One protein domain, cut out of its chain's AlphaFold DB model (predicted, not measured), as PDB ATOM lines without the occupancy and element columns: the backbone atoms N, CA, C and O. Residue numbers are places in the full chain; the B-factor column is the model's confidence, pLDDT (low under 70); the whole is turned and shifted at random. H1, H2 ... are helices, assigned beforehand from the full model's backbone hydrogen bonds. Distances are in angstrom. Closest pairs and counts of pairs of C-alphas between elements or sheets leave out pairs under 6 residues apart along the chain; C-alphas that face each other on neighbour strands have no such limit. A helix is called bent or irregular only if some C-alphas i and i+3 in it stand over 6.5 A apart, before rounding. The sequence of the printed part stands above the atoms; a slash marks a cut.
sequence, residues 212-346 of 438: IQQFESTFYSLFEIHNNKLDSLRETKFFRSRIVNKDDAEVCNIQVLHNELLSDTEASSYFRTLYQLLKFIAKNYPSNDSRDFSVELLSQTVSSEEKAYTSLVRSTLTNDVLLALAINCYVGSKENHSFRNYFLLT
ATOM      1  N   ILE A 212     266.740 -68.030  21.975       92.38
ATOM      2  CA  ILE A 212     265.489 -67.369  22.378       92.38
ATOM      3  C   ILE A 212     265.329 -67.401  23.900       92.38
ATOM      4  O   ILE A 212     265.088 -66.360  24.497       92.38
ATOM      5  N   GLN A 213     265.537 -68.548  24.549       94.19
ATOM      6  CA  GLN A 213     265.422 -68.659  26.009       94.19
ATOM      7  C   GLN A 213     266.422 -67.757  26.748       94.19
ATOM      8  O   GLN A 213     266.073 -67.111  27.739       94.19
ATOM      9  N   GLN A 214     267.668 -67.680  26.269       93.69
ATOM     10  CA  GLN A 214     268.681 -66.795  26.847       93.69
ATOM     11  C   GLN A 214     268.298 -65.317  26.681       93.69
ATOM     12  O   GLN A 214     268.455 -64.520  27.616       93.69
ATOM     13  N   PHE A 215     267.782 -64.959  25.502       95.75
ATOM     14  CA  PHE A 215     267.247 -63.631  25.232       95.75
ATOM     15  C   PHE A 215     266.076 -63.306  26.167       95.75
ATOM     16  O   PHE A 215     266.130 -62.289  26.853       95.75
ATOM     17  N   GLU A 216     265.068 -64.177  26.247       96.38
ATOM     18  CA  GLU A 216     263.858 -64.006  27.060       96.38
ATOM     19  C   GLU A 216     264.187 -63.831  28.540       96.38
ATOM     20  O   GLU A 216     263.701 -62.896  29.171       96.38
ATOM     21  N   SER A 217     265.065 -64.671  29.089       96.94
ATOM     22  CA  SER A 217     265.503 -64.565  30.486       96.94
ATOM     23  C   SER A 217     266.107 -63.187  30.794       96.94
ATOM     24  O   SER A 217     265.730 -62.520  31.761       96.94
ATOM     25  N   THR A 218     266.991 -62.708  29.916       96.94
ATOM     26  CA  THR A 218     267.621 -61.389  30.069       96.94
ATOM     27  C   THR A 218     266.614 -60.257  29.845       96.94
ATOM     28  O   THR A 218     266.617 -59.271  30.583       96.94
ATOM     29  N   PHE A 219     265.728 -60.404  28.855       98.00
ATOM     30  CA  PHE A 219     264.659 -59.457  28.565       98.00
ATOM     31  C   PHE A 219     263.744 -59.275  29.777       98.00
ATOM     32  O   PHE A 219     263.551 -58.141  30.202       98.00
ATOM     33  N   TYR A 220     263.226 -60.358  30.366       97.81
ATOM     34  CA  TYR A 220     262.304 -60.272  31.499       97.81
ATOM     35  C   TYR A 220     262.969 -59.663  32.736       97.81
ATOM     36  O   TYR A 220     262.345 -58.846  33.408       97.81
ATOM     37  N   SER A 221     264.252 -59.953  32.982       97.56
ATOM     38  CA  SER A 221     265.015 -59.293  34.048       97.56
ATOM     39  C   SER A 221     265.160 -57.781  33.813       97.56
ATOM     40  O   SER A 221     264.898 -56.978  34.710       97.56
ATOM     41  N   LEU A 222     265.516 -57.355  32.595       97.69
ATOM     42  CA  LEU A 222     265.595 -55.929  32.250       97.69
ATOM     43  C   LEU A 222     264.222 -55.244  32.272       97.69
ATOM     44  O   LEU A 222     264.127 -54.075  32.644       97.69
ATOM     45  N   PHE A 223     263.172 -55.961  31.882       97.50
ATOM     46  CA  PHE A 223     261.797 -55.479  31.886       97.50
ATOM     47  C   PHE A 223     261.271 -55.278  33.313       97.50
ATOM     48  O   PHE A 223     260.635 -54.266  33.596       97.50
ATOM     49  N   GLU A 224     261.612 -56.170  34.241       97.00
ATOM     50  CA  GLU A 224     261.327 -55.998  35.667       97.00
ATOM     51  C   GLU A 224     262.062 -54.777  36.243       97.00
ATOM     52  O   GLU A 224     261.444 -53.920  36.876       97.00
ATOM     53  N   ILE A 225     263.360 -54.626  35.947       96.56
ATOM     54  CA  ILE A 225     264.138 -53.441  36.352       96.56
ATOM     55  C   ILE A 225     263.513 -52.159  35.782       96.56
ATOM     56  O   ILE A 225     263.449 -51.140  36.472       96.56
ATOM     57  N   HIS A 226     263.046 -52.196  34.532       97.19
ATOM     58  CA  HIS A 226     262.322 -51.090  33.914       97.19
ATOM     59  C   HIS A 226     261.042 -50.745  34.683       97.19
ATOM     60  O   HIS A 226     260.840 -49.573  34.998       97.19
ATOM     61  N   ASN A 227     260.210 -51.734  35.017       95.56
ATOM     62  CA  ASN A 227     258.943 -51.506  35.715       95.56
ATOM     63  C   ASN A 227     259.165 -50.939  37.122       95.56
ATOM     64  O   ASN A 227     258.529 -49.956  37.488       95.56
ATOM     65  N   ASN A 228     260.159 -51.447  37.852       95.44
ATOM     66  CA  ASN A 228     260.524 -50.904  39.163       95.44
ATOM     67  C   ASN A 228     260.954 -49.429  39.075       95.44
ATOM     68  O   ASN A 228     260.592 -48.616  39.922       95.44
ATOM     69  N   LYS A 229     261.700 -49.048  38.028       95.62
ATOM     70  CA  LYS A 229     262.069 -47.640  37.804       95.62
ATOM     71  C   LYS A 229     260.915 -46.777  37.303       95.62
ATOM     72  O   LYS A 229     260.927 -45.570  37.540       95.62
ATOM     73  N   LEU A 230     259.955 -47.358  36.588       95.25
ATOM     74  CA  LEU A 230     258.759 -46.652  36.136       95.25
ATOM     75  C   LEU A 230     257.928 -46.179  37.333       95.25
ATOM     76  O   LEU A 230     257.443 -45.047  37.329       95.25
ATOM     77  N   ASP A 231     257.815 -47.009  38.367       92.75
ATOM     78  CA  ASP A 231     257.138 -46.628  39.605       92.75
ATOM     79  C   ASP A 231     257.872 -45.476  40.303       92.75
ATOM     80  O   ASP A 231     257.247 -44.471  40.645       92.75
ATOM     81  N   SER A 232     259.208 -45.531  40.392       92.75
ATOM     82  CA  SER A 232     260.011 -44.416  40.920       92.75
ATOM     83  C   SER A 232     259.823 -43.117  40.130       92.75
ATOM     84  O   SER A 232     259.661 -42.055  40.733       92.75
ATOM     85  N   LEU A 233     259.792 -43.178  38.791       94.06
ATOM     86  CA  LEU A 233     259.570 -42.010  37.927       94.06
ATOM     87  C   LEU A 233     258.252 -41.302  38.267       94.06
ATOM     88  O   LEU A 233     258.219 -40.073  38.369       94.06
ATOM     89  N   ARG A 234     257.168 -42.069  38.437       89.75
ATOM     90  CA  ARG A 234     255.812 -41.546  38.686       89.75
ATOM     91  C   ARG A 234     255.690 -40.806  40.017       89.75
ATOM     92  O   ARG A 234     254.842 -39.918  40.154       89.75
ATOM     93  N   GLU A 235     256.550 -41.132  40.973       88.88
ATOM     94  CA  GLU A 235     256.611 -40.478  42.278       88.88
ATOM     95  C   GLU A 235     257.454 -39.193  42.271       88.88
ATOM     96  O   GLU A 235     257.348 -38.381  43.197       88.88
ATOM     97  N   THR A 236     258.254 -38.950  41.225       88.62
ATOM     98  CA  THR A 236     259.108 -37.757  41.163       88.62
ATOM     99  C   THR A 236     258.288 -36.470  41.110       88.62
ATOM    100  O   THR A 236     257.273 -36.348  40.411       88.62
ATOM    101  N   LYS A 237     258.773 -35.450  41.828       86.38
ATOM    102  CA  LYS A 237     258.162 -34.117  41.819       86.38
ATOM    103  C   LYS A 237     258.134 -33.542  40.405       86.38
ATOM    104  O   LYS A 237     257.098 -33.022  40.004       86.38
ATOM    105  N   PHE A 238     259.237 -33.674  39.660       85.62
ATOM    106  CA  PHE A 238     259.339 -33.207  38.279       85.62
ATOM    107  C   PHE A 238     258.241 -33.813  37.401       85.62
ATOM    108  O   PHE A 238     257.487 -33.069  36.777       85.62
ATOM    109  N   PHE A 239     258.101 -35.143  37.391       87.06
ATOM    110  CA  PHE A 239     257.136 -35.816  36.525       87.06
ATOM    111  C   PHE A 239     255.699 -35.397  36.855       87.06
ATOM    112  O   PHE A 239     254.933 -35.034  35.961       87.06
ATOM    113  N   ARG A 240     255.352 -35.322  38.145       87.19
ATOM    114  CA  ARG A 240     254.025 -34.874  38.592       87.19
ATOM    115  C   ARG A 240     253.732 -33.416  38.236       87.19
ATOM    116  O   ARG A 240     252.647 -33.118  37.746       87.19
ATOM    117  N   SER A 241     254.678 -32.505  38.466       83.81
ATOM    118  CA  SER A 241     254.426 -31.069  38.289       83.81
ATOM    119  C   SER A 241     254.632 -30.565  36.865       83.81
ATOM    120  O   SER A 241     254.012 -29.582  36.497       83.81
ATOM    121  N   ARG A 242     255.530 -31.174  36.081       83.44
ATOM    122  CA  ARG A 242     255.919 -30.659  34.755       83.44
ATOM    123  C   ARG A 242     255.348 -31.465  33.596       83.44
ATOM    124  O   ARG A 242     255.198 -30.908  32.517       83.44
ATOM    125  N   ILE A 243     255.054 -32.750  33.802       84.19
ATOM    126  CA  ILE A 243     254.546 -33.640  32.748       84.19
ATOM    127  C   ILE A 243     253.060 -33.947  32.961       84.19
ATOM    128  O   ILE A 243     252.259 -33.741  32.051       84.19
ATOM    129  N   VAL A 244     252.681 -34.413  34.159       83.31
ATOM    130  CA  VAL A 244     251.286 -34.776  34.473       83.31
ATOM    131  C   VAL A 244     250.401 -33.534  34.604       83.31
ATOM    132  O   VAL A 244     249.278 -33.522  34.096       83.31
ATOM    133  N   ASN A 245     250.894 -32.468  35.246       76.81
ATOM    134  CA  ASN A 245     250.183 -31.191  35.295       76.81
ATOM    135  C   ASN A 245     250.315 -30.453  33.949       76.81
ATOM    136  O   ASN A 245     251.271 -29.722  33.689       76.81
ATOM    137  N   LYS A 246     249.353 -30.723  33.063       63.16
ATOM    138  CA  LYS A 246     249.389 -30.384  31.632       63.16
ATOM    139  C   LYS A 246     249.401 -28.879  31.339       63.16
ATOM    140  O   LYS A 246     249.953 -28.496  30.310       63.16
ATOM    141  N   ASP A 247     248.883 -28.051  32.246       61.94
ATOM    142  CA  ASP A 247     248.851 -26.590  32.087       61.94
ATOM    143  C   ASP A 247     250.265 -25.986  31.998       61.94
ATOM    144  O   ASP A 247     250.505 -25.067  31.214       61.94
ATOM    145  N   ASP A 248     251.231 -26.552  32.732       56.16
ATOM    146  CA  ASP A 248     252.626 -26.102  32.708       56.16
ATOM    147  C   ASP A 248     253.395 -26.660  31.502       56.16
ATOM    148  O   ASP A 248     254.252 -25.974  30.938       56.16
ATOM    149  N   ALA A 249     253.086 -27.891  31.082       57.50
ATOM    150  CA  ALA A 249     253.705 -28.517  29.915       57.50
ATOM    151  C   ALA A 249     253.338 -27.764  28.626       57.50
ATOM    152  O   ALA A 249     254.209 -27.423  27.832       57.50
ATOM    153  N   GLU A 250     252.070 -27.419  28.418       59.62
ATOM    154  CA  GLU A 250     251.623 -26.791  27.166       59.62
ATOM    155  C   GLU A 250     252.232 -25.397  26.916       59.62
ATOM    156  O   GLU A 250     252.297 -24.950  25.770       59.62
ATOM    157  N   VAL A 251     252.743 -24.742  27.965       62.06
ATOM    158  CA  VAL A 251     253.343 -23.397  27.920       62.06
ATOM    159  C   VAL A 251     254.883 -23.431  27.880       62.06
ATOM    160  O   VAL A 251     255.526 -22.414  27.607       62.06
ATOM    161  N   CYS A 252     255.510 -24.586  28.125       67.94
ATOM    162  CA  CYS A 252     256.963 -24.694  28.250       67.94
ATOM    163  C   CYS A 252     257.676 -25.054  26.937       67.94
ATOM    164  O   CYS A 252     257.221 -25.864  26.133       67.94
ATOM    165  N   ASN A 253     258.870 -24.482  26.755       80.31
ATOM    166  CA  ASN A 253     259.771 -24.834  25.659       80.31
ATOM    167  C   ASN A 253     260.297 -26.272  25.846       80.31
ATOM    168  O   ASN A 253     260.819 -26.606  26.914       80.31
ATOM    169  N   ILE A 254     260.219 -27.095  24.795       85.75
ATOM    170  CA  ILE A 254     260.664 -28.498  24.807       85.75
ATOM    171  C   ILE A 254     262.130 -28.667  25.255       85.75
ATOM    172  O   ILE A 254     262.440 -29.614  25.973       85.75
ATOM    173  N   GLN A 255     263.019 -27.721  24.923       87.50
ATOM    174  CA  GLN A 255     264.427 -27.739  25.347       87.50
ATOM    175  C   GLN A 255     264.581 -27.547  26.853       87.50
ATOM    176  O   GLN A 255     265.441 -28.177  27.465       87.50
ATOM    177  N   VAL A 256     263.756 -26.686  27.452       87.31
ATOM    178  CA  VAL A 256     263.780 -26.448  28.901       87.31
ATOM    179  C   VAL A 256     263.349 -27.717  29.627       87.31
ATOM    180  O   VAL A 256     264.060 -28.174  30.515       87.31
ATOM    181  N   LEU A 257     262.253 -28.341  29.188       88.12
ATOM    182  CA  LEU A 257     261.768 -29.582  29.790       88.12
ATOM    183  C   LEU A 257     262.725 -30.753  29.601       88.12
ATOM    184  O   LEU A 257     262.905 -31.536  30.525       88.12
ATOM    185  N   HIS A 258     263.375 -30.859  28.443       91.38
ATOM    186  CA  HIS A 258     264.418 -31.855  28.229       91.38
ATOM    187  C   HIS A 258     265.586 -31.672  29.201       91.38
ATOM    188  O   HIS A 258     266.009 -32.631  29.839       91.38
ATOM    189  N   ASN A 259     266.070 -30.441  29.380       91.38
ATOM    190  CA  ASN A 259     267.157 -30.164  30.319       91.38
ATOM    191  C   ASN A 259     266.748 -30.444  31.776       91.38
ATOM    192  O   ASN A 259     267.543 -30.993  32.539       91.38
ATOM    193  N   GLU A 260     265.517 -30.102  32.166       90.62
ATOM    194  CA  GLU A 260     264.977 -30.416  33.495       90.62
ATOM    195  C   GLU A 260     264.848 -31.933  33.713       90.62
ATOM    196  O   GLU A 260     265.281 -32.441  34.744       90.62
ATOM    197  N   LEU A 261     264.351 -32.669  32.714       91.38
ATOM    198  CA  LEU A 261     264.213 -34.127  32.741       91.38
ATOM    199  C   LEU A 261     265.571 -34.837  32.840       91.38
ATOM    200  O   LEU A 261     265.692 -35.845  33.531       91.38
ATOM    201  N   LEU A 262     266.609 -34.302  32.189       91.50
ATOM    202  CA  LEU A 262     267.975 -34.810  32.328       91.50
ATOM    203  C   LEU A 262     268.605 -34.491  33.686       91.50
ATOM    204  O   LEU A 262     269.463 -35.252  34.139       91.50
ATOM    205  N   SER A 263     268.205 -33.377  34.301       92.38
ATOM    206  CA  SER A 263     268.698 -32.942  35.613       92.38
ATOM    207  C   SER A 263     268.046 -33.717  36.760       92.38
ATOM    208  O   SER A 263     268.662 -33.888  37.813       92.38
ATOM    209  N   ASP A 264     266.822 -34.216  36.566       92.94
ATOM    210  CA  ASP A 264     266.159 -35.104  37.515       92.94
ATOM    211  C   ASP A 264     266.810 -36.497  37.494       92.94
ATOM    212  O   ASP A 264     266.859 -37.187  36.472       92.94
ATOM    213  N   THR A 265     267.358 -36.907  38.640       92.81
ATOM    214  CA  THR A 265     268.169 -38.131  38.730       92.81
ATOM    215  C   THR A 265     267.344 -39.382  38.451       92.81
ATOM    216  O   THR A 265     267.808 -40.264  37.725       92.81
ATOM    217  N   GLU A 266     266.120 -39.450  38.972       93.12
ATOM    218  CA  GLU A 266     265.239 -40.608  38.817       93.12
ATOM    219  C   GLU A 266     264.681 -40.689  37.395       93.12
ATOM    220  O   GLU A 266     264.736 -41.752  36.772       93.12
ATOM    221  N   ALA A 267     264.249 -39.565  36.818       93.00
ATOM    222  CA  ALA A 267     263.766 -39.526  35.443       93.00
ATOM    223  C   ALA A 267     264.867 -39.900  34.445       93.00
ATOM    224  O   ALA A 267     264.686 -40.779  33.600       93.00
ATOM    225  N   SER A 268     266.051 -39.306  34.593       93.25
ATOM    226  CA  SER A 268     267.215 -39.629  33.770       93.25
ATOM    227  C   SER A 268     267.629 -41.102  33.923       93.25
ATOM    228  O   SER A 268     267.963 -41.780  32.948       93.25
ATOM    229  N   SER A 269     267.569 -41.639  35.145       94.50
ATOM    230  CA  SER A 269     267.829 -43.051  35.448       94.50
ATOM    231  C   SER A 269     266.814 -43.992  34.787       94.50
ATOM    232  O   SER A 269     267.217 -45.018  34.228       94.50
ATOM    233  N   TYR A 270     265.527 -43.639  34.798       96.62
ATOM    234  CA  TYR A 270     264.463 -44.382  34.128       96.62
ATOM    235  C   TYR A 270     264.669 -44.420  32.609       96.62
ATOM    236  O   TYR A 270     264.757 -45.504  32.029       96.62
ATOM    237  N   PHE A 271     264.835 -43.263  31.957       96.31
ATOM    238  CA  PHE A 271     264.963 -43.215  30.496       96.31
ATOM    239  C   PHE A 271     266.232 -43.894  29.987       96.31
ATOM    240  O   PHE A 271     266.215 -44.460  28.894       96.31
ATOM    241  N   ARG A 272     267.313 -43.910  30.776       96.12
ATOM    242  CA  ARG A 272     268.497 -44.731  30.479       96.12
ATOM    243  C   ARG A 272     268.181 -46.222  30.538       96.12
ATOM    244  O   ARG A 272     268.634 -46.955  29.668       96.12
ATOM    245  N   THR A 273     267.415 -46.678  31.526       97.50
ATOM    246  CA  THR A 273     267.003 -48.085  31.615       97.50
ATOM    247  C   THR A 273     266.086 -48.479  30.464       97.50
ATOM    248  O   THR A 273     266.334 -49.507  29.840       97.50
ATOM    249  N   LEU A 274     265.105 -47.641  30.114       98.12
ATOM    250  CA  LEU A 274     264.265 -47.862  28.935       98.12
ATOM    251  C   LEU A 274     265.111 -47.927  27.652       98.12
ATOM    252  O   LEU A 274     264.945 -48.848  26.857       98.12
ATOM    253  N   TYR A 275     266.092 -47.034  27.488       97.31
ATOM    254  CA  TYR A 275     267.033 -47.103  26.368       97.31
ATOM    255  C   TYR A 275     267.808 -48.423  26.330       97.31
ATOM    256  O   TYR A 275     267.902 -49.032  25.269       97.31
ATOM    257  N   GLN A 276     268.357 -48.885  27.460       96.88
ATOM    258  CA  GLN A 276     269.101 -50.148  27.491       96.88
ATOM    259  C   GLN A 276     268.210 -51.350  27.179       96.88
ATOM    260  O   GLN A 276     268.655 -52.245  26.469       96.88
ATOM    261  N   LEU A 277     266.961 -51.357  27.651       98.12
ATOM    262  CA  LEU A 277     265.992 -52.402  27.331       98.12
ATOM    263  C   LEU A 277     265.687 -52.437  25.826       98.12
ATOM    264  O   LEU A 277     265.806 -53.482  25.194       98.12
ATOM    265  N   LEU A 278     265.378 -51.287  25.225       96.88
ATOM    266  CA  LEU A 278     265.095 -51.191  23.788       96.88
ATOM    267  C   LEU A 278     266.322 -51.530  22.935       96.88
ATOM    268  O   LEU A 278     266.218 -52.253  21.947       96.88
ATOM    269  N   LYS A 279     267.502 -51.051  23.340       95.25
ATOM    270  CA  LYS A 279     268.780 -51.390  22.709       95.25
ATOM    271  C   LYS A 279     269.074 -52.885  22.813       95.25
ATOM    272  O   LYS A 279     269.589 -53.462  21.858       95.25
ATOM    273  N   PHE A 280     268.774 -53.505  23.954       95.56
ATOM    274  CA  PHE A 280     268.951 -54.939  24.148       95.56
ATOM    275  C   PHE A 280     268.083 -55.730  23.169       95.56
ATOM    276  O   PHE A 280     268.621 -56.615  22.506       95.56
ATOM    277  N   ILE A 281     266.806 -55.358  23.022       95.25
ATOM    278  CA  ILE A 281     265.882 -55.974  22.058       95.25
ATOM    279  C   ILE A 281     266.422 -55.827  20.631       95.25
ATOM    280  O   ILE A 281     266.623 -56.831  19.956       95.25
ATOM    281  N   ALA A 282     266.765 -54.607  20.209       93.12
ATOM    282  CA  ALA A 282     267.270 -54.344  18.858       93.12
ATOM    283  C   ALA A 282     268.537 -55.137  18.525       93.12
ATOM    284  O   ALA A 282     268.684 -55.649  17.421       93.12
ATOM    285  N   LYS A 283     269.470 -55.232  19.474       91.94
ATOM    286  CA  LYS A 283     270.787 -55.821  19.227       91.94
ATOM    287  C   LYS A 283     270.831 -57.340  19.405       91.94
ATOM    288  O   LYS A 283     271.642 -57.989  18.758       91.94
ATOM    289  N   ASN A 284     270.054 -57.891  20.336       91.25
ATOM    290  CA  ASN A 284     270.234 -59.274  20.795       91.25
ATOM    291  C   ASN A 284     269.063 -60.190  20.443       91.25
ATOM    292  O   ASN A 284     269.091 -61.359  20.823       91.25
ATOM    293  N   TYR A 285     268.043 -59.691  19.739       90.94
ATOM    294  CA  TYR A 285     266.995 -60.566  19.235       90.94
ATOM    295  C   TYR A 285     267.594 -61.598  18.250       90.94
ATOM    296  O   TYR A 285     268.352 -61.196  17.366       90.94
ATOM    297  N   PRO A 286     267.289 -62.909  18.364       86.25
ATOM    298  CA  PRO A 286     267.990 -63.965  17.617       86.25
ATOM    299  C   PRO A 286     267.956 -63.861  16.088       86.25
ATOM    300  O   PRO A 286     268.800 -64.460  15.431       86.25
ATOM    301  N   SER A 287     266.996 -63.129  15.516       82.75
ATOM    302  CA  SER A 287     266.915 -62.900  14.067       82.75
ATOM    303  C   SER A 287     267.808 -61.762  13.561       82.75
ATOM    304  O   SER A 287     267.873 -61.549  12.354       82.75
ATOM    305  N   ASN A 288     268.475 -61.023  14.450       82.00
ATOM    306  CA  ASN A 288     269.318 -59.895  14.072       82.00
ATOM    307  C   ASN A 288     270.776 -60.354  13.945       82.00
ATOM    308  O   ASN A 288     271.480 -60.549  14.935       82.00
ATOM    309  N   ASP A 289     271.235 -60.506  12.701       69.69
ATOM    310  CA  ASP A 289     272.584 -61.001  12.390       69.69
ATOM    311  C   ASP A 289     273.688 -59.968  12.688       69.69
ATOM    312  O   ASP A 289     274.851 -60.319  12.915       69.69
ATOM    313  N   SER A 290     273.341 -58.675  12.713       68.50
ATOM    314  CA  SER A 290     274.294 -57.608  13.026       68.50
ATOM    315  C   SER A 290     274.471 -57.449  14.533       68.50
ATOM    316  O   SER A 290     273.578 -56.998  15.249       68.50
ATOM    317  N   ARG A 291     275.683 -57.736  15.016       65.38
ATOM    318  CA  ARG A 291     276.087 -57.432  16.402       65.38
ATOM    319  C   ARG A 291     276.459 -55.965  16.614       65.38
ATOM    320  O   ARG A 291     276.690 -55.566  17.766       65.38
ATOM    321  N   ASP A 292     276.555 -55.182  15.542       79.25
ATOM    322  CA  ASP A 292     276.857 -53.763  15.641       79.25
ATOM    323  C   ASP A 292     275.575 -52.942  15.799       79.25
ATOM    324  O   ASP A 292     274.595 -53.125  15.078       79.25
ATOM    325  N   PHE A 293     275.586 -52.042  16.780       84.88
ATOM    326  CA  PHE A 293     274.449 -51.177  17.072       84.88
ATOM    327  C   PHE A 293     274.579 -49.896  16.250       84.88
ATOM    328  O   PHE A 293     274.928 -48.835  16.776       84.88
ATOM    329  N   SER A 294     274.345 -50.044  14.950       83.38
ATOM    330  CA  SER A 294     274.539 -49.004  13.948       83.38
ATOM    331  C   SER A 294     273.213 -48.381  13.490       83.38
ATOM    332  O   SER A 294     272.125 -48.886  13.783       83.38
ATOM    333  N   VAL A 295     273.287 -47.257  12.771       83.56
ATOM    334  CA  VAL A 295     272.100 -46.583  12.208       83.56
ATOM    335  C   VAL A 295     271.429 -47.459  11.144       83.56
ATOM    336  O   VAL A 295     270.204 -47.450  11.017       83.56
ATOM    337  N   GLU A 296     272.211 -48.269  10.428       82.12
ATOM    338  CA  GLU A 296     271.720 -49.223   9.434       82.12
ATOM    339  C   GLU A 296     270.835 -50.283  10.088       82.12
ATOM    340  O   GLU A 296     269.725 -50.503   9.609       82.12
ATOM    341  N   LEU A 297     271.269 -50.872  11.215       84.25
ATOM    342  CA  LEU A 297     270.446 -51.814  11.983       84.25
ATOM    343  C   LEU A 297     269.113 -51.169  12.361       84.25
ATOM    344  O   LEU A 297     268.060 -51.762  12.156       84.25
ATOM    345  N   LEU A 298     269.150 -49.941  12.883       85.94
ATOM    346  CA  LEU A 298     267.949 -49.250  13.350       85.94
ATOM    347  C   LEU A 298     266.960 -48.935  12.218       85.94
ATOM    348  O   LEU A 298     265.760 -48.879  12.478       85.94
ATOM    349  N   SER A 299     267.449 -48.818  10.984       80.31
ATOM    350  CA  SER A 299     266.653 -48.519   9.787       80.31
ATOM    351  C   SER A 299     266.090 -49.767   9.083       80.31
ATOM    352  O   SER A 299     265.294 -49.636   8.155       80.31
ATOM    353  N   GLN A 300     266.491 -50.978   9.487       81.88
ATOM    354  CA  GLN A 300     266.000 -52.234   8.903       81.88
ATOM    355  C   GLN A 300     264.560 -52.556   9.320       81.88
ATOM    356  O   GLN A 300     264.090 -52.123  10.373       81.88
ATOM    357  N   THR A 301     263.871 -53.386   8.534       81.31
ATOM    358  CA  THR A 301     262.530 -53.867   8.885       81.31
ATOM    359  C   THR A 301     262.567 -54.733  10.140       81.31
ATOM    360  O   THR A 301     263.391 -55.637  10.257       81.31
ATOM    361  N   VAL A 302     261.654 -54.461  11.068       87.56
ATOM    362  CA  VAL A 302     261.527 -55.184  12.340       87.56
ATOM    363  C   VAL A 302     260.730 -56.469  12.116       87.56
ATOM    364  O   VAL A 302     259.666 -56.426  11.494       87.56
ATOM    365  N   SER A 303     261.214 -57.604  12.631       90.44
ATOM    366  CA  SER A 303     260.448 -58.861  12.619       90.44
ATOM    367  C   SER A 303     259.201 -58.766  13.511       90.44
ATOM    368  O   SER A 303     259.170 -58.009  14.485       90.44
ATOM    369  N   SER A 304     258.151 -59.531  13.200       89.56
ATOM    370  CA  SER A 304     256.914 -59.536  13.997       89.56
ATOM    371  C   SER A 304     257.151 -59.952  15.448       89.56
ATOM    372  O   SER A 304     256.543 -59.408  16.369       89.56
ATOM    373  N   GLU A 305     258.069 -60.885  15.647       91.31
ATOM    374  CA  GLU A 305     258.441 -61.451  16.927       91.31
ATOM    375  C   GLU A 305     259.267 -60.451  17.750       91.31
ATOM    376  O   GLU A 305     258.961 -60.241  18.919       91.31
ATOM    377  N   GLU A 306     260.226 -59.737  17.143       93.56
ATOM    378  CA  GLU A 306     260.926 -58.616  17.799       93.56
ATOM    379  C   GLU A 306     259.937 -57.509  18.204       93.56
ATOM    380  O   GLU A 306     259.983 -57.007  19.334       93.56
ATOM    381  N   LYS A 307     258.993 -57.160  17.313       93.12
ATOM    382  CA  LYS A 307     257.957 -56.144  17.576       93.12
ATOM    383  C   LYS A 307     257.016 -56.555  18.717       93.12
ATOM    384  O   LYS A 307     256.460 -55.678  19.382       93.12
ATOM    385  N   ALA A 308     256.845 -57.851  18.990       94.75
ATOM    386  CA  ALA A 308     256.039 -58.322  20.116       94.75
ATOM    387  C   ALA A 308     256.651 -57.901  21.466       94.75
ATOM    388  O   ALA A 308     255.941 -57.366  22.320       94.75
ATOM    389  N   TYR A 309     257.973 -58.036  21.631       96.69
ATOM    390  CA  TYR A 309     258.676 -57.611  22.848       96.69
ATOM    391  C   TYR A 309     258.601 -56.100  23.061       96.69
ATOM    392  O   TYR A 309     258.325 -55.636  24.168       96.69
ATOM    393  N   THR A 310     258.793 -55.306  22.008       96.44
ATOM    394  CA  THR A 310     258.703 -53.843  22.131       96.44
ATOM    395  C   THR A 310     257.274 -53.360  22.323       96.44
ATOM    396  O   THR A 310     257.057 -52.368  23.016       96.44
ATOM    397  N   SER A 311     256.281 -54.092  21.812       95.69
ATOM    398  CA  SER A 311     254.868 -53.839  22.106       95.69
ATOM    399  C   SER A 311     254.525 -54.132  23.567       95.69
ATOM    400  O   SER A 311     253.785 -53.356  24.169       95.69
ATOM    401  N   LEU A 312     255.119 -55.166  24.175       96.69
ATOM    402  CA  LEU A 312     254.996 -55.404  25.615       96.69
ATOM    403  C   LEU A 312     255.582 -54.234  26.417       96.69
ATOM    404  O   LEU A 312     254.904 -53.705  27.296       96.69
ATOM    405  N   VAL A 313     256.784 -53.763  26.065       97.50
ATOM    406  CA  VAL A 313     257.381 -52.574  26.702       97.50
ATOM    407  C   VAL A 313     256.467 -51.360  26.553       97.50
ATOM    408  O   VAL A 313     256.107 -50.734  27.547       97.50
ATOM    409  N   ARG A 314     256.020 -51.068  25.331       95.44
ATOM    410  CA  ARG A 314     255.136 -49.944  25.013       95.44
ATOM    411  C   ARG A 314     253.813 -49.981  25.774       95.44
ATOM    412  O   ARG A 314     253.349 -48.928  26.192       95.44
ATOM    413  N   SER A 315     253.244 -51.162  26.018       94.81
ATOM    414  CA  SER A 315     251.993 -51.311  26.780       94.81
ATOM    415  C   SER A 315     252.084 -50.807  28.227       94.81
ATOM    416  O   SER A 315     251.077 -50.413  28.809       94.81
ATOM    417  N   THR A 316     253.291 -50.763  28.802       94.88
ATOM    418  CA  THR A 316     253.521 -50.220  30.153       94.88
ATOM    419  C   THR A 316     253.629 -48.692  30.177       94.88
ATOM    420  O   THR A 316     253.507 -48.071  31.237       94.88
ATOM    421  N   LEU A 317     253.843 -48.068  29.015       95.31
ATOM    422  CA  LEU A 317     254.080 -46.636  28.889       95.31
ATOM    423  C   LEU A 317     252.742 -45.898  28.809       95.31
ATOM    424  O   LEU A 317     252.059 -45.889  27.789       95.31
ATOM    425  N   THR A 318     252.371 -45.236  29.900       93.88
ATOM    426  CA  THR A 318     251.209 -44.338  29.926       93.88
ATOM    427  C   THR A 318     251.450 -43.107  29.056       93.88
ATOM    428  O   THR A 318     252.595 -42.708  28.853       93.88
ATOM    429  N   ASN A 319     250.380 -42.429  28.632       91.81
ATOM    430  CA  ASN A 319     250.462 -41.222  27.803       91.81
ATOM    431  C   ASN A 319     251.490 -40.185  28.300       91.81
ATOM    432  O   ASN A 319     252.273 -39.656  27.518       91.81
ATOM    433  N   ASP A 320     251.526 -39.915  29.604       91.69
ATOM    434  CA  ASP A 320     252.442 -38.920  30.177       91.69
ATOM    435  C   ASP A 320     253.911 -39.387  30.113       91.69
ATOM    436  O   ASP A 320     254.825 -38.589  29.916       91.69
ATOM    437  N   VAL A 321     254.145 -40.700  30.190       95.06
ATOM    438  CA  VAL A 321     255.479 -41.303  30.026       95.06
ATOM    439  C   VAL A 321     255.900 -41.255  28.562       95.06
ATOM    440  O   VAL A 321     257.051 -40.943  28.279       95.06
ATOM    441  N   LEU A 322     254.973 -41.497  27.630       94.75
ATOM    442  CA  LEU A 322     255.211 -41.339  26.193       94.75
ATOM    443  C   LEU A 322     255.540 -39.886  25.831       94.75
ATOM    444  O   LEU A 322     256.462 -39.640  25.054       94.75
ATOM    445  N   LEU A 323     254.846 -38.919  26.437       92.25
ATOM    446  CA  LEU A 323     255.147 -37.498  26.273       92.25
ATOM    447  C   LEU A 323     256.558 -37.179  26.783       92.25
ATOM    448  O   LEU A 323     257.355 -36.570  26.069       92.25
ATOM    449  N   ALA A 324     256.895 -37.634  27.990       93.75
ATOM    450  CA  ALA A 324     258.227 -37.456  28.556       93.75
ATOM    451  C   ALA A 324     259.317 -38.175  27.738       93.75
ATOM    452  O   ALA A 324     260.410 -37.634  27.591       93.75
ATOM    453  N   LEU A 325     259.025 -39.337  27.145       96.25
ATOM    454  CA  LEU A 325     259.921 -40.047  26.230       96.25
ATOM    455  C   LEU A 325     260.196 -39.226  24.967       96.25
ATOM    456  O   LEU A 325     261.354 -39.063  24.582       96.25
ATOM    457  N   ALA A 326     259.150 -38.677  24.346       94.25
ATOM    458  CA  ALA A 326     259.291 -37.819  23.175       94.25
ATOM    459  C   ALA A 326     260.130 -36.566  23.495       94.25
ATOM    460  O   ALA A 326     261.018 -36.191  22.733       94.25
ATOM    461  N   ILE A 327     259.933 -35.960  24.673       93.06
ATOM    462  CA  ILE A 327     260.757 -34.840  25.159       93.06
ATOM    463  C   ILE A 327     262.197 -35.291  25.464       93.06
ATOM    464  O   ILE A 327     263.157 -34.580  25.182       93.06
ATOM    465  N   ASN A 328     262.403 -36.476  26.030       94.94
ATOM    466  CA  ASN A 328     263.746 -36.970  26.320       94.94
ATOM    467  C   ASN A 328     264.553 -37.198  25.029       94.94
ATOM    468  O   ASN A 328     265.753 -36.939  24.994       94.94
ATOM    469  N   CYS A 329     263.903 -37.653  23.960       94.62
ATOM    470  CA  CYS A 329     264.585 -38.061  22.736       94.62
ATOM    471  C   CYS A 329     264.616 -36.991  21.631       94.62
ATOM    472  O   CYS A 329     265.396 -37.164  20.695       94.62
ATOM    473  N   TYR A 330     263.853 -35.889  21.723       91.00
ATOM    474  CA  TYR A 330     263.666 -34.964  20.587       91.00
ATOM    475  C   TYR A 330     264.979 -34.407  20.007       91.00
ATOM    476  O   TYR A 330     265.089 -34.228  18.799       91.00
ATOM    477  N   VAL A 331     265.993 -34.155  20.844       90.38
ATOM    478  CA  VAL A 331     267.307 -33.637  20.415       90.38
ATOM    479  C   VAL A 331     268.053 -34.593  19.475       90.38
ATOM    480  O   VAL A 331     268.937 -34.165  18.735       90.38
ATOM    481  N   GLY A 332     267.692 -35.881  19.485       88.62
ATOM    482  CA  GLY A 332     268.218 -36.916  18.594       88.62
ATOM    483  C   GLY A 332     267.699 -36.848  17.154       88.62
ATOM    484  O   GLY A 332     268.163 -37.625  16.316       88.62
ATOM    485  N   SER A 333     266.799 -35.910  16.833       85.88
ATOM    486  CA  SER A 333     266.451 -35.593  15.442       85.88
ATOM    487  C   SER A 333     267.674 -35.110  14.647       85.88
ATOM    488  O   SER A 333     267.768 -35.343  13.445       85.88
ATOM    489  N   LYS A 334     268.662 -34.516  15.329       86.81
ATOM    490  CA  LYS A 334     269.948 -34.102  14.754       86.81
ATOM    491  C   LYS A 334     270.891 -35.300  14.616       86.81
ATOM    492  O   LYS A 334     271.170 -35.983  15.601       86.81
ATOM    493  N   GLU A 335     271.442 -35.506  13.419       80.94
ATOM    494  CA  GLU A 335     272.246 -36.692  13.067       80.94
ATOM    495  C   GLU A 335     273.433 -36.950  14.009       80.94
ATOM    496  O   GLU A 335     273.661 -38.088  14.407       80.94
ATOM    497  N   ASN A 336     274.134 -35.898  14.442       83.75
ATOM    498  CA  ASN A 336     275.349 -36.013  15.261       83.75
ATOM    499  C   ASN A 336     275.103 -35.902  16.778       83.75
ATOM    500  O   ASN A 336     276.037 -35.652  17.541       83.75
ATOM    501  N   HIS A 337     273.856 -36.031  17.239       89.38
ATOM    502  CA  HIS A 337     273.540 -35.908  18.662       89.38
ATOM    503  C   HIS A 337     273.689 -37.241  19.410       89.38
ATOM    504  O   HIS A 337     273.352 -38.305  18.897       89.38
ATOM    505  N   SER A 338     274.098 -37.199  20.681       89.38
ATOM    506  CA  SER A 338     274.282 -38.400  21.519       89.38
ATOM    507  C   SER A 338     272.999 -39.216  21.742       89.38
ATOM    508  O   SER A 338     273.059 -40.408  22.031       89.38
ATOM    509  N   PHE A 339     271.832 -38.591  21.566       91.88
ATOM    510  CA  PHE A 339     270.514 -39.230  21.664       91.88
ATOM    511  C   PHE A 339     270.019 -39.810  20.332       91.88
ATOM    512  O   PHE A 339     268.925 -40.369  20.303       91.88
ATOM    513  N   ARG A 340     270.797 -39.716  19.240       92.38
ATOM    514  CA  ARG A 340     270.381 -40.153  17.899       92.38
ATOM    515  C   ARG A 340     269.868 -41.589  17.886       92.38
ATOM    516  O   ARG A 340     268.776 -41.842  17.393       92.38
ATOM    517  N   ASN A 341     270.598 -42.519  18.492       93.19
ATOM    518  CA  ASN A 341     270.186 -43.923  18.494       93.19
ATOM    519  C   ASN A 341     268.923 -44.160  19.326       93.19
ATOM    520  O   ASN A 341     268.129 -45.033  18.996       93.19
ATOM    521  N   TYR A 342     268.713 -43.387  20.395       95.19
ATOM    522  CA  TYR A 342     267.488 -43.497  21.182       95.19
ATOM    523  C   TYR A 342     266.290 -42.933  20.407       95.19
ATOM    524  O   TYR A 342     265.246 -43.572  20.336       95.19
ATOM    525  N   PHE A 343     266.469 -41.795  19.740       94.25
ATOM    526  CA  PHE A 343     265.479 -41.248  18.819       94.25
ATOM    527  C   PHE A 343     265.117 -42.260  17.717       94.25
ATOM    528  O   PHE A 343     263.949 -42.592  17.541       94.25
ATOM    529  N   LEU A 344     266.104 -42.871  17.065       93.56
ATOM    530  CA  LEU A 344     265.859 -43.896  16.045       93.56
ATOM    531  C   LEU A 344     265.161 -45.149  16.599       93.56
ATOM    532  O   LEU A 344     264.319 -45.719  15.917       93.56
ATOM    533  N   LEU A 345     265.443 -45.563  17.840       95.44
ATOM    534  CA  LEU A 345     264.699 -46.650  18.495       95.44
ATOM    535  C   LEU A 345     263.223 -46.291  18.713       95.44
ATOM    536  O   LEU A 345     262.361 -47.160  18.578       95.44
ATOM    537  N   THR A 346     262.921 -45.028  19.040       94.75
ATOM    538  CA  THR A 346     261.526 -44.580  19.177       94.75
ATOM    539  C   THR A 346     260.775 -44.608  17.849       94.75
ATOM    540  O   THR A 346     259.592 -44.943  17.847       94.75
TER     541      THR A 346
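What this domain is: This is residues 212 to 346 of the 438 residues of an uncharacterized protein of Vibrio sp. F13 (UniProt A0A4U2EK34). Three helices, H1, H5 and H7, run lengthwise side by side, their centres making a triangle. Where H1 ends and H5 begins, H2 and H4 pack on H8, with H3 at H2's corner; H8 and H9 form a hairpin set across H5, and H6 packs on H9. The printed part has 135 residues with nine named helices, H1 to H9 in chain order, and no named strand: all helix. It is compact, with a radius of gyration of the C-alphas of 15.4 A and spans of 45 by 32 by 23 A.

Where its parts are: Find C-alpha 212 at (265.489, -67.369, 22.378); from there H1 runs 34.6 A to residue 235. Next come H2, residues 237 to 244, H3, 246 to 249, and H4, 254 to 263. H5, residues 265 to 284, is 27.8 A long. H6 holds 295 to 299, H7 304 to 315. H8, 319 to 333, is irregular: C-alphas 328 and 331 are 7.7 A apart. H9, 340 to 346, ends at C-alpha 346, (261.526, -44.580, 19.177).

How they stand to each other: Begin at the hub, H5. H1 touches it, closest C-alphas Lys 229 and Tyr 270, 5.5 A, at a shallow tilt of 18 degrees, opposite ways. H7 touches H5 with residues 306 to 310 alone, closest C-alphas Ile 281 and Glu 306, 7.0 A. H4 touches H8, about perpendicular at 79 degrees, closest C-alphas His 258 and Asn 328, 5.5 A. Every O i to N i+4 pair is within hydrogen-bond range in H1, H4, H5, H6 and H9, against 3 of 4 in H2, 7 of 8 in H7 and 8 of 11 in H8; H3 is too short for one.

The domain as a whole: C-alphas 213 and 251, the farthest apart, are 46.9 A apart. The printed part has no cut and no long link. Look for pLDDT under 70 at residues 246 to 252 and 289 to 291.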